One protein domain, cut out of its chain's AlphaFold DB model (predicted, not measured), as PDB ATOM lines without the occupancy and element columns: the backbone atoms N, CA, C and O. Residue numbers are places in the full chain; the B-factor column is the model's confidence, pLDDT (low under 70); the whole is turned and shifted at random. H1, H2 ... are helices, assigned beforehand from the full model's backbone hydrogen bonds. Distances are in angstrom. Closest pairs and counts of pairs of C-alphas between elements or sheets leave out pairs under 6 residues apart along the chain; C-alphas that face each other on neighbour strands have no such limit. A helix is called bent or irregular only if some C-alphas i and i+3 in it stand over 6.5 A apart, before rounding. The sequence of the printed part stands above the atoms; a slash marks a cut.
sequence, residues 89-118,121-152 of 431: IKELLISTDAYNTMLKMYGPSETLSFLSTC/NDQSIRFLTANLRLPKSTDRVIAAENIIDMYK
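Overview. This is residues 89 to 118 and 121 to 152 of the 431 residues of an uncharacterized protein of Enterococcus villorum (UniProt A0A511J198). A long helix, H1, is bent sharply and folds back on itself as a V of two arms, H1a and H1b, and a helical hairpin of H2 and H3 packs beside it. H3 crosses H1b and packs on it, H2 passes near both arms of the V, and the loop of residues 132 to 139 joins H2 to H3. The printed part has 62 residues with three named helices, in the order H1, H2, H3, and no named strand, and its class is all helix. The whole is compact, with a radius of gyration of the C-alphas of 10.6 A, and rounded, spanning 26 by 25 by 18 A.

Along the chain. H1, residues 89 to 117, was assigned as one helix by its hydrogen bonds but is bent: C-alphas 105 and 108 are 9.4 A apart. Its arm H1a, residues 89 to 105, is 24.5 A long and begins with C-alpha 89 at (2.686, -14.586, 12.378). Its arm H1b runs from Pro 108, with its C-alpha at (-0.283, -37.716, 6.654), to Thr 117 and is 14.6 A long; residues 106 and 107 belong to neither arm. H2, residues 122 to 131, is 14.3 A long. H3, residues 140 to 150, is 15.3 A long and ends with C-alpha 150 at (-15.370, -33.367, 7.874).

Arrangement. H1a touches H1b with residues 99 to 103 alone, and the closest C-alphas, those of Leu 103 and Thr 111, are 5.5 A apart. The two arms run opposite ways at a steep tilt of 43 degrees. H2 is close to H1a but not clearly touching, with the closest C-alphas, those of Thr 96 and Leu 128, 6.0 A apart. H2 is also close to H1b but not clearly touching; there the closest C-alphas are those of Leu 115 and Ile 125, at 7.7 A. H2 and H3 form a helical hairpin and touch, the closest C-alphas being those of Arg 126 and Ala 144 at 5.3 A. They run opposite ways at a tilt of 36 degrees, only just steep. H3 touches H1b, the same way at a steep tilt of 44 degrees, with the closest C-alphas, those of Ser 116 and Ile 147, 5.2 A apart. H1a and H3 are apart. The helix packing is mostly crossed, with 0 of 3 touching pairs at a shallow tilt. Each O i to N i+4 pair inside H1a, H2 and H3 is within hydrogen-bond range; in H1b 5 of 6 are.

Size, cuts and confidence. The two C-alphas farthest apart, those of Lys 90 and Ser 137, are 29.1 A apart. Residues 119 to 120 are not printed, in the link across the cut from H1 to H2, and C-alphas 118 and 121 are 9.4 A apart. The link from H2 to H3, 8 residues, is short. The mean pLDDT of the printed part is 86.1, and residues 151 to 152 are under 70.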
ATOM      1  N   ILE A  89       1.971 -13.732  13.340       75.00
ATOM      2  CA  ILE A  89       2.686 -14.586  12.378       75.00
ATOM      3  C   ILE A  89       3.519 -15.643  13.120       75.00
ATOM      4  O   ILE A  89       3.622 -16.785  12.688       75.00
ATOM      5  N   LYS A  90       4.061 -15.292  14.292       80.06
ATOM      6  CA  LYS A  90       4.794 -16.230  15.146       80.06
ATOM      7  C   LYS A  90       3.930 -17.419  15.582       80.06
ATOM      8  O   LYS A  90       4.417 -18.543  15.570       80.06
ATOM      9  N   GLU A  91       2.672 -17.188  15.964       84.69
ATOM     10  CA  GLU A  91       1.743 -18.275  16.316       84.69
ATOM     11  C   GLU A  91       1.487 -19.202  15.126       84.69
ATOM     12  O   GLU A  91       1.558 -20.420  15.273       84.69
ATOM     13  N   LEU A  92       1.271 -18.621  13.946       83.88
ATOM     14  CA  LEU A  92       1.039 -19.356  12.707       83.88
ATOM     15  C   LEU A  92       2.226 -20.258  12.327       83.88
ATOM     16  O   LEU A  92       2.040 -21.430  11.987       83.88
ATOM     17  N   LEU A  93       3.451 -19.730  12.421       81.38
ATOM     18  CA  LEU A  93       4.676 -20.482  12.137       81.38
ATOM     19  C   LEU A  93       4.883 -21.625  13.136       81.38
ATOM     20  O   LEU A  93       5.098 -22.759  12.719       81.38
ATOM     21  N   ILE A  94       4.716 -21.363  14.439       82.62
ATOM     22  CA  ILE A  94       4.829 -22.393  15.487       82.62
ATOM     23  C   ILE A  94       3.832 -23.534  15.249       82.62
ATOM     24  O   ILE A  94       4.188 -24.706  15.379       82.62
ATOM     25  N   SER A  95       2.586 -23.218  14.887       88.19
ATOM     26  CA  SER A  95       1.596 -24.244  14.551       88.19
ATOM     27  C   SER A  95       1.985 -25.031  13.304       88.19
ATOM     28  O   SER A  95       1.931 -26.258  13.330       88.19
ATOM     29  N   THR A  96       2.433 -24.359  12.244       88.19
ATOM     30  CA  THR A  96       2.876 -25.016  11.004       88.19
ATOM     31  C   THR A  96       4.038 -25.983  11.258       88.19
ATOM     32  O   THR A  96       4.019 -27.120  10.782       88.19
ATOM     33  N   ASP A  97       5.022 -25.575  12.058       87.69
ATOM     34  CA  ASP A  97       6.169 -26.410  12.420       87.69
ATOM     35  C   ASP A  97       5.765 -27.614  13.277       87.69
ATOM     36  O   ASP A  97       6.251 -28.730  13.059       87.69
ATOM     37  N   ALA A  98       4.826 -27.430  14.207       90.19
ATOM     38  CA  ALA A  98       4.290 -28.523  15.011       90.19
ATOM     39  C   ALA A  98       3.566 -29.569  14.151       90.19
ATOM     40  O   ALA A  98       3.837 -30.763  14.289       90.19
ATOM     41  N   TYR A  99       2.720 -29.139  13.208       93.19
ATOM     42  CA  TYR A  99       2.064 -30.058  12.273       93.19
ATOM     43  C   TYR A  99       3.058 -30.753  11.343       93.19
ATOM     44  O   TYR A  99       2.928 -31.948  11.103       93.19
ATOM     45  N   ASN A 100       4.088 -30.056  10.858       92.75
ATOM     46  CA  ASN A 100       5.150 -30.683  10.067       92.75
ATOM     47  C   ASN A 100       5.954 -31.714  10.876       92.75
ATOM     48  O   ASN A 100       6.380 -32.736  10.335       92.75
ATOM     49  N   THR A 101       6.137 -31.476  12.174       91.06
ATOM     50  CA  THR A 101       6.798 -32.431  13.072       91.06
ATOM     51  C   THR A 101       5.918 -33.656  13.310       91.06
ATOM     52  O   THR A 101       6.396 -34.780  13.164       91.06
ATOM     53  N   MET A 102       4.621 -33.461  13.577       93.69
ATOM     54  CA  MET A 102       3.654 -34.559  13.674       93.69
ATOM     55  C   MET A 102       3.602 -35.368  12.369       93.69
ATOM     56  O   MET A 102       3.680 -36.593  12.407       93.69
ATOM     57  N   LEU A 103       3.588 -34.688  11.219       94.25
ATOM     58  CA  LEU A 103       3.600 -35.300   9.890       94.25
ATOM     59  C   LEU A 103       4.813 -36.200   9.677       94.25
ATOM     60  O   LEU A 103       4.672 -37.308   9.166       94.25
ATOM     61  N   LYS A 104       5.998 -35.742  10.087       92.31
ATOM     62  CA  LYS A 104       7.234 -36.527   9.998       92.31
ATOM     63  C   LYS A 104       7.179 -37.786  10.869       92.31
ATOM     64  O   LYS A 104       7.742 -38.804  10.483       92.31
ATOM     65  N   MET A 105       6.548 -37.706  12.039       91.94
ATOM     66  CA  MET A 105       6.541 -38.782  13.033       91.94
ATOM     67  C   MET A 105       5.447 -39.825  12.796       91.94
ATOM     68  O   MET A 105       5.692 -41.016  12.954       91.94
ATOM     69  N   TYR A 106       4.251 -39.373  12.431       93.06
ATOM     70  CA  TYR A 106       3.031 -40.187  12.415       93.06
ATOM     71  C   TYR A 106       2.372 -40.270  11.032       93.06
ATOM     72  O   TYR A 106       1.425 -41.024  10.816       93.06
ATOM     73  N   GLY A 107       2.882 -39.507  10.065       92.94
ATOM     74  CA  GLY A 107       2.425 -39.535   8.685       92.94
ATOM     75  C   GLY A 107       1.177 -38.687   8.400       92.94
ATOM     76  O   GLY A 107       0.583 -38.077   9.299       92.94
ATOM     77  N   PRO A 108       0.780 -38.612   7.112       91.94
ATOM     78  CA  PRO A 108      -0.283 -37.716   6.654       91.94
ATOM     79  C   PRO A 108      -1.647 -38.025   7.263       91.94
ATOM     80  O   PRO A 108      -2.366 -37.102   7.624       91.94
ATOM     81  N   SER A 109      -1.993 -39.309   7.396       89.88
ATOM     82  CA  SER A 109      -3.316 -39.719   7.875       89.88
ATOM     83  C   SER A 109      -3.584 -39.229   9.297       89.88
ATOM     84  O   SER A 109      -4.585 -38.556   9.525       89.88
ATOM     85  N   GLU A 110      -2.684 -39.515  10.247       89.88
ATOM     86  CA  GLU A 110      -2.855 -39.074  11.640       89.88
ATOM     87  C   GLU A 110      -2.831 -37.543  11.750       89.88
ATOM     88  O   GLU A 110      -3.674 -36.953  12.421       89.88
ATOM     89  N   THR A 111      -1.919 -36.884  11.031       92.56
ATOM     90  CA  THR A 111      -1.756 -35.422  11.100       92.56
ATOM     91  C   THR A 111      -2.974 -34.671  10.570       92.56
ATOM     92  O   THR A 111      -3.449 -33.736  11.212       92.56
ATOM     93  N   LEU A 112      -3.495 -35.070   9.406       90.44
ATOM     94  CA  LEU A 112      -4.675 -34.438   8.812       90.44
ATOM     95  C   LEU A 112      -5.940 -34.759   9.617       90.44
ATOM     96  O   LEU A 112      -6.793 -33.888   9.773       90.44
ATOM     97  N   SER A 113      -6.030 -35.967  10.187       87.38
ATOM     98  CA  SER A 113      -7.111 -36.323  11.108       87.38
ATOM     99  C   SER A 113      -7.107 -35.416  12.337       87.38
ATOM    100  O   SER A 113      -8.151 -34.871  12.669       87.38
ATOM    101  N   PHE A 114      -5.965 -35.197  12.991       88.94
ATOM    102  CA  PHE A 114      -5.906 -34.306  14.152       88.94
ATOM    103  C   PHE A 114      -6.161 -32.838  13.780       88.94
ATOM    104  O   PHE A 114      -6.909 -32.145  14.466       88.94
ATOM    105  N   LEU A 115      -5.622 -32.363  12.650       89.56
ATOM    106  CA  LEU A 115      -5.912 -31.014  12.152       89.56
ATOM    107  C   LEU A 115      -7.425 -30.785  11.981       89.56
ATOM    108  O   LEU A 115      -7.916 -29.699  12.292       89.56
ATOM    109  N   SER A 116      -8.170 -31.813  11.559       84.56
ATOM    110  CA  SER A 116      -9.626 -31.727  11.385       84.56
ATOM    111  C   SER A 116     -10.426 -31.539  12.675       84.56
ATOM    112  O   SER A 116     -11.557 -31.066  12.615       84.56
ATOM    113  N   THR A 117      -9.847 -31.830  13.842       82.94
ATOM    114  CA  THR A 117     -10.556 -31.748  15.127       82.94
ATOM    115  C   THR A 117     -10.267 -30.469  15.914       82.94
ATOM    116  O   THR A 117     -10.937 -30.196  16.912       82.94
ATOM    117  N   CYS A 118      -9.286 -29.667  15.486       81.88
ATOM    118  CA  CYS A 118      -8.704 -28.559  16.258       81.88
ATOM    119  C   CYS A 118      -9.472 -27.227  16.199       81.88
ATOM    120  O   CYS A 118      -8.953 -26.181  16.590       81.88
ATOM    121  N   ASN A 121     -10.801 -22.223  11.620       86.38
ATOM    122  CA  ASN A 121     -11.543 -21.711  10.473       86.38
ATOM    123  C   ASN A 121     -10.977 -22.224   9.135       86.38
ATOM    124  O   ASN A 121      -9.785 -22.516   8.999       86.38
ATOM    125  N   ASP A 122     -11.835 -22.242   8.114       86.88
ATOM    126  CA  ASP A 122     -11.529 -22.728   6.766       86.88
ATOM    127  C   ASP A 122     -10.257 -22.117   6.169       86.88
ATOM    128  O   ASP A 122      -9.458 -22.810   5.538       86.88
ATOM    129  N   GLN A 123     -10.044 -20.815   6.359       85.00
ATOM    130  CA  GLN A 123      -8.889 -20.116   5.798       85.00
ATOM    131  C   GLN A 123      -7.580 -20.536   6.475       85.00
ATOM    132  O   GLN A 123      -6.547 -20.672   5.819       85.00
ATOM    133  N   SER A 124      -7.633 -20.804   7.775       86.88
ATOM    134  CA  SER A 124      -6.514 -21.304   8.569       86.88
ATOM    135  C   SER A 124      -6.219 -22.763   8.227       86.88
ATOM    136  O   SER A 124      -5.054 -23.112   8.052       86.88
ATOM    137  N   ILE A 125      -7.245 -23.594   8.003       88.06
ATOM    138  CA  ILE A 125      -7.083 -24.969   7.498       88.06
ATOM    139  C   ILE A 125      -6.405 -24.969   6.125       88.06
ATOM    140  O   ILE A 125      -5.430 -25.699   5.921       88.06
ATOM    141  N   ARG A 126      -6.887 -24.144   5.187       87.31
ATOM    142  CA  ARG A 126      -6.301 -24.001   3.843       87.31
ATOM    143  C   ARG A 126      -4.838 -23.596   3.925       87.31
ATOM    144  O   ARG A 126      -3.999 -24.230   3.291       87.31
ATOM    145  N   PHE A 127      -4.531 -22.583   4.733       86.19
ATOM    146  CA  PHE A 127      -3.164 -22.114   4.915       86.19
ATOM    147  C   PHE A 127      -2.262 -23.197   5.506       86.19
ATOM    148  O   PHE A 127      -1.205 -23.483   4.941       86.19
ATOM    149  N   LEU A 128      -2.669 -23.810   6.622       88.81
ATOM    150  CA  LEU A 128      -1.878 -24.842   7.288       88.81
ATOM    151  C   LEU A 128      -1.597 -25.983   6.316       88.81
ATOM    152  O   LEU A 128      -0.435 -26.297   6.078       88.81
ATOM    153  N   THR A 129      -2.635 -26.521   5.669       89.38
ATOM    154  CA  THR A 129      -2.524 -27.639   4.719       89.38
ATOM    155  C   THR A 129      -1.616 -27.307   3.533       89.38
ATOM    156  O   THR A 129      -0.809 -28.143   3.122       89.38
ATOM    157  N   ALA A 130      -1.689 -26.082   3.005       86.50
ATOM    158  CA  ALA A 130      -0.820 -25.631   1.921       86.50
ATOM    159  C   ALA A 130       0.662 -25.583   2.329       86.50
ATOM    160  O   ALA A 130       1.529 -25.849   1.495       86.50
ATOM    161  N   ASN A 131       0.945 -25.295   3.602       86.19
ATOM    162  CA  ASN A 131       2.294 -25.179   4.158       86.19
ATOM    163  C   ASN A 131       2.812 -26.471   4.822       86.19
ATOM    164  O   ASN A 131       3.961 -26.521   5.274       86.19
ATOM    165  N   LEU A 132       2.011 -27.540   4.847       90.25
ATOM    166  CA  LEU A 132       2.486 -28.855   5.265       90.25
ATOM    167  C   LEU A 132       3.374 -29.487   4.189       90.25
ATOM    168  O   LEU A 132       3.091 -29.442   2.988       90.25
ATOM    169  N   ARG A 133       4.432 -30.171   4.629       90.75
ATOM    170  CA  ARG A 133       5.348 -30.959   3.788       90.75
ATOM    171  C   ARG A 133       4.736 -32.310   3.400       90.75
ATOM    172  O   ARG A 133       5.355 -33.357   3.573       90.75
ATOM    173  N   LEU A 134       3.498 -32.283   2.908       87.50
ATOM    174  CA  LEU A 134       2.764 -33.469   2.468       87.50
ATOM    175  C   LEU A 134       3.458 -34.134   1.264       87.50
ATOM    176  O   LEU A 134       4.109 -33.435   0.475       87.50
ATOM    177  N   PRO A 135       3.312 -35.465   1.091       88.00
ATOM    178  CA  PRO A 135       3.809 -36.169  -0.088       88.00
ATOM    179  C   PRO A 135       3.331 -35.509  -1.383       88.00
ATOM    180  O   PRO A 135       2.206 -35.021  -1.458       88.00
ATOM    181  N   LYS A 136       4.157 -35.538  -2.437       82.69
ATOM    182  CA  LYS A 136       3.811 -34.933  -3.740       82.69
ATOM    183  C   LYS A 136       2.523 -35.497  -4.352       82.69
ATOM    184  O   LYS A 136       1.878 -34.814  -5.133       82.69
ATOM    185  N   SER A 137       2.162 -36.732  -4.006       84.50
ATOM    186  CA  SER A 137       0.926 -37.390  -4.438       84.50
ATOM    187  C   SER A 137      -0.333 -36.855  -3.750       84.50
ATOM    188  O   SER A 137      -1.438 -37.208  -4.152       84.50
ATOM    189  N   THR A 138      -0.198 -36.047  -2.696       84.44
ATOM    190  CA  THR A 138      -1.324 -35.454  -1.976       84.44
ATOM    191  C   THR A 138      -1.682 -34.107  -2.593       84.44
ATOM    192  O   THR A 138      -0.925 -33.142  -2.479       84.44
ATOM    193  N   ASP A 139      -2.869 -34.019  -3.195       87.00
ATOM    194  CA  ASP A 139      -3.458 -32.734  -3.572       87.00
ATOM    195  C   ASP A 139      -3.836 -31.966  -2.295       87.00
ATOM    196  O   ASP A 139      -4.743 -32.353  -1.551       87.00
ATOM    197  N   ARG A 140      -3.099 -30.883  -2.026       83.38
ATOM    198  CA  ARG A 140      -3.244 -30.073  -0.807       83.38
ATOM    199  C   ARG A 140      -4.576 -29.333  -0.755       83.38
ATOM    200  O   ARG A 140      -5.105 -29.124   0.332       83.38
ATOM    201  N   VAL A 141      -5.127 -28.968  -1.911       85.19
ATOM    202  CA  VAL A 141      -6.415 -28.279  -2.004       85.19
ATOM    203  C   VAL A 141      -7.524 -29.245  -1.637       85.19
ATOM    204  O   VAL A 141      -8.314 -28.969  -0.740       85.19
ATOM    205  N   ILE A 142      -7.530 -30.424  -2.262       85.81
ATOM    206  CA  ILE A 142      -8.510 -31.473  -1.964       85.81
ATOM    207  C   ILE A 142      -8.406 -31.905  -0.497       85.81
ATOM    208  O   ILE A 142      -9.434 -32.084   0.154       85.81
ATOM    209  N   ALA A 143      -7.191 -32.038   0.044       87.19
ATOM    210  CA  ALA A 143      -6.986 -32.360   1.455       87.19
ATOM    211  C   ALA A 143      -7.601 -31.300   2.388       87.19
ATOM    212  O   ALA A 143      -8.310 -31.663   3.325       87.19
ATOM    213  N   ALA A 144      -7.392 -30.010   2.104       88.81
ATOM    214  CA  ALA A 144      -7.976 -28.922   2.886       88.81
ATOM    215  C   ALA A 144      -9.513 -28.929   2.820       88.81
ATOM    216  O   ALA A 144     -10.164 -28.836   3.858       88.81
ATOM    217  N   GLU A 145     -10.103 -29.098   1.630       88.19
ATOM    218  CA  GLU A 145     -11.565 -29.180   1.483       88.19
ATOM    219  C   GLU A 145     -12.153 -30.388   2.215       88.19
ATOM    220  O   GLU A 145     -13.210 -30.280   2.828       88.19
ATOM    221  N   ASN A 146     -11.473 -31.538   2.177       87.06
ATOM    222  CA  ASN A 146     -11.918 -32.725   2.903       87.06
ATOM    223  C   ASN A 146     -11.959 -32.464   4.412       87.06
ATOM    224  O   ASN A 146     -12.929 -32.843   5.059       87.06
ATOM    225  N   ILE A 147     -10.943 -31.793   4.963       87.31
ATOM    226  CA  ILE A 147     -10.912 -31.419   6.382       87.31
ATOM    227  C   ILE A 147     -12.077 -30.482   6.724       87.31
ATOM    228  O   ILE A 147     -12.801 -30.733   7.687       87.31
ATOM    229  N   ILE A 148     -12.281 -29.437   5.918       85.75
ATOM    230  CA  ILE A 148     -13.363 -28.457   6.108       85.75
ATOM    231  C   ILE A 148     -14.738 -29.142   6.059       85.75
ATOM    232  O   ILE A 148     -15.611 -28.858   6.878       85.75
ATOM    233  N   ASP A 149     -14.932 -30.087   5.137       79.62
ATOM    234  CA  ASP A 149     -16.178 -30.846   5.022       79.62
ATOM    235  C   ASP A 149     -16.388 -31.829   6.195       79.62
ATOM    236  O   ASP A 149     -17.529 -32.028   6.623       79.62
ATOM    237  N   MET A 150     -15.316 -32.430   6.735       71.44
ATOM    238  CA  MET A 150     -15.370 -33.367   7.874       71.44
ATOM    239  C   MET A 150     -15.665 -32.689   9.214       71.44
ATOM    240  O   MET A 150     -16.232 -33.316  10.109       71.44
ATOM    241  N   TYR A 151     -15.348 -31.401   9.332       58.00
ATOM    242  CA  TYR A 151     -15.467 -30.581  10.541       58.00
ATOM    243  C   TYR A 151     -16.868 -30.570  11.188       58.00
ATOM    244  O   TYR A 151     -17.045 -30.155  12.331       58.00
ATOM    245  N   LYS A 152     -17.892 -31.047  10.474       53.25
ATOM    246  CA  LYS A 152     -19.274 -31.097  10.958       53.25
ATOM    247  C   LYS A 152     -19.611 -32.302  11.840       53.25
ATOM    248  O   LYS A 152     -20.753 -32.358  12.289       53.25
TER     249      LYS A 152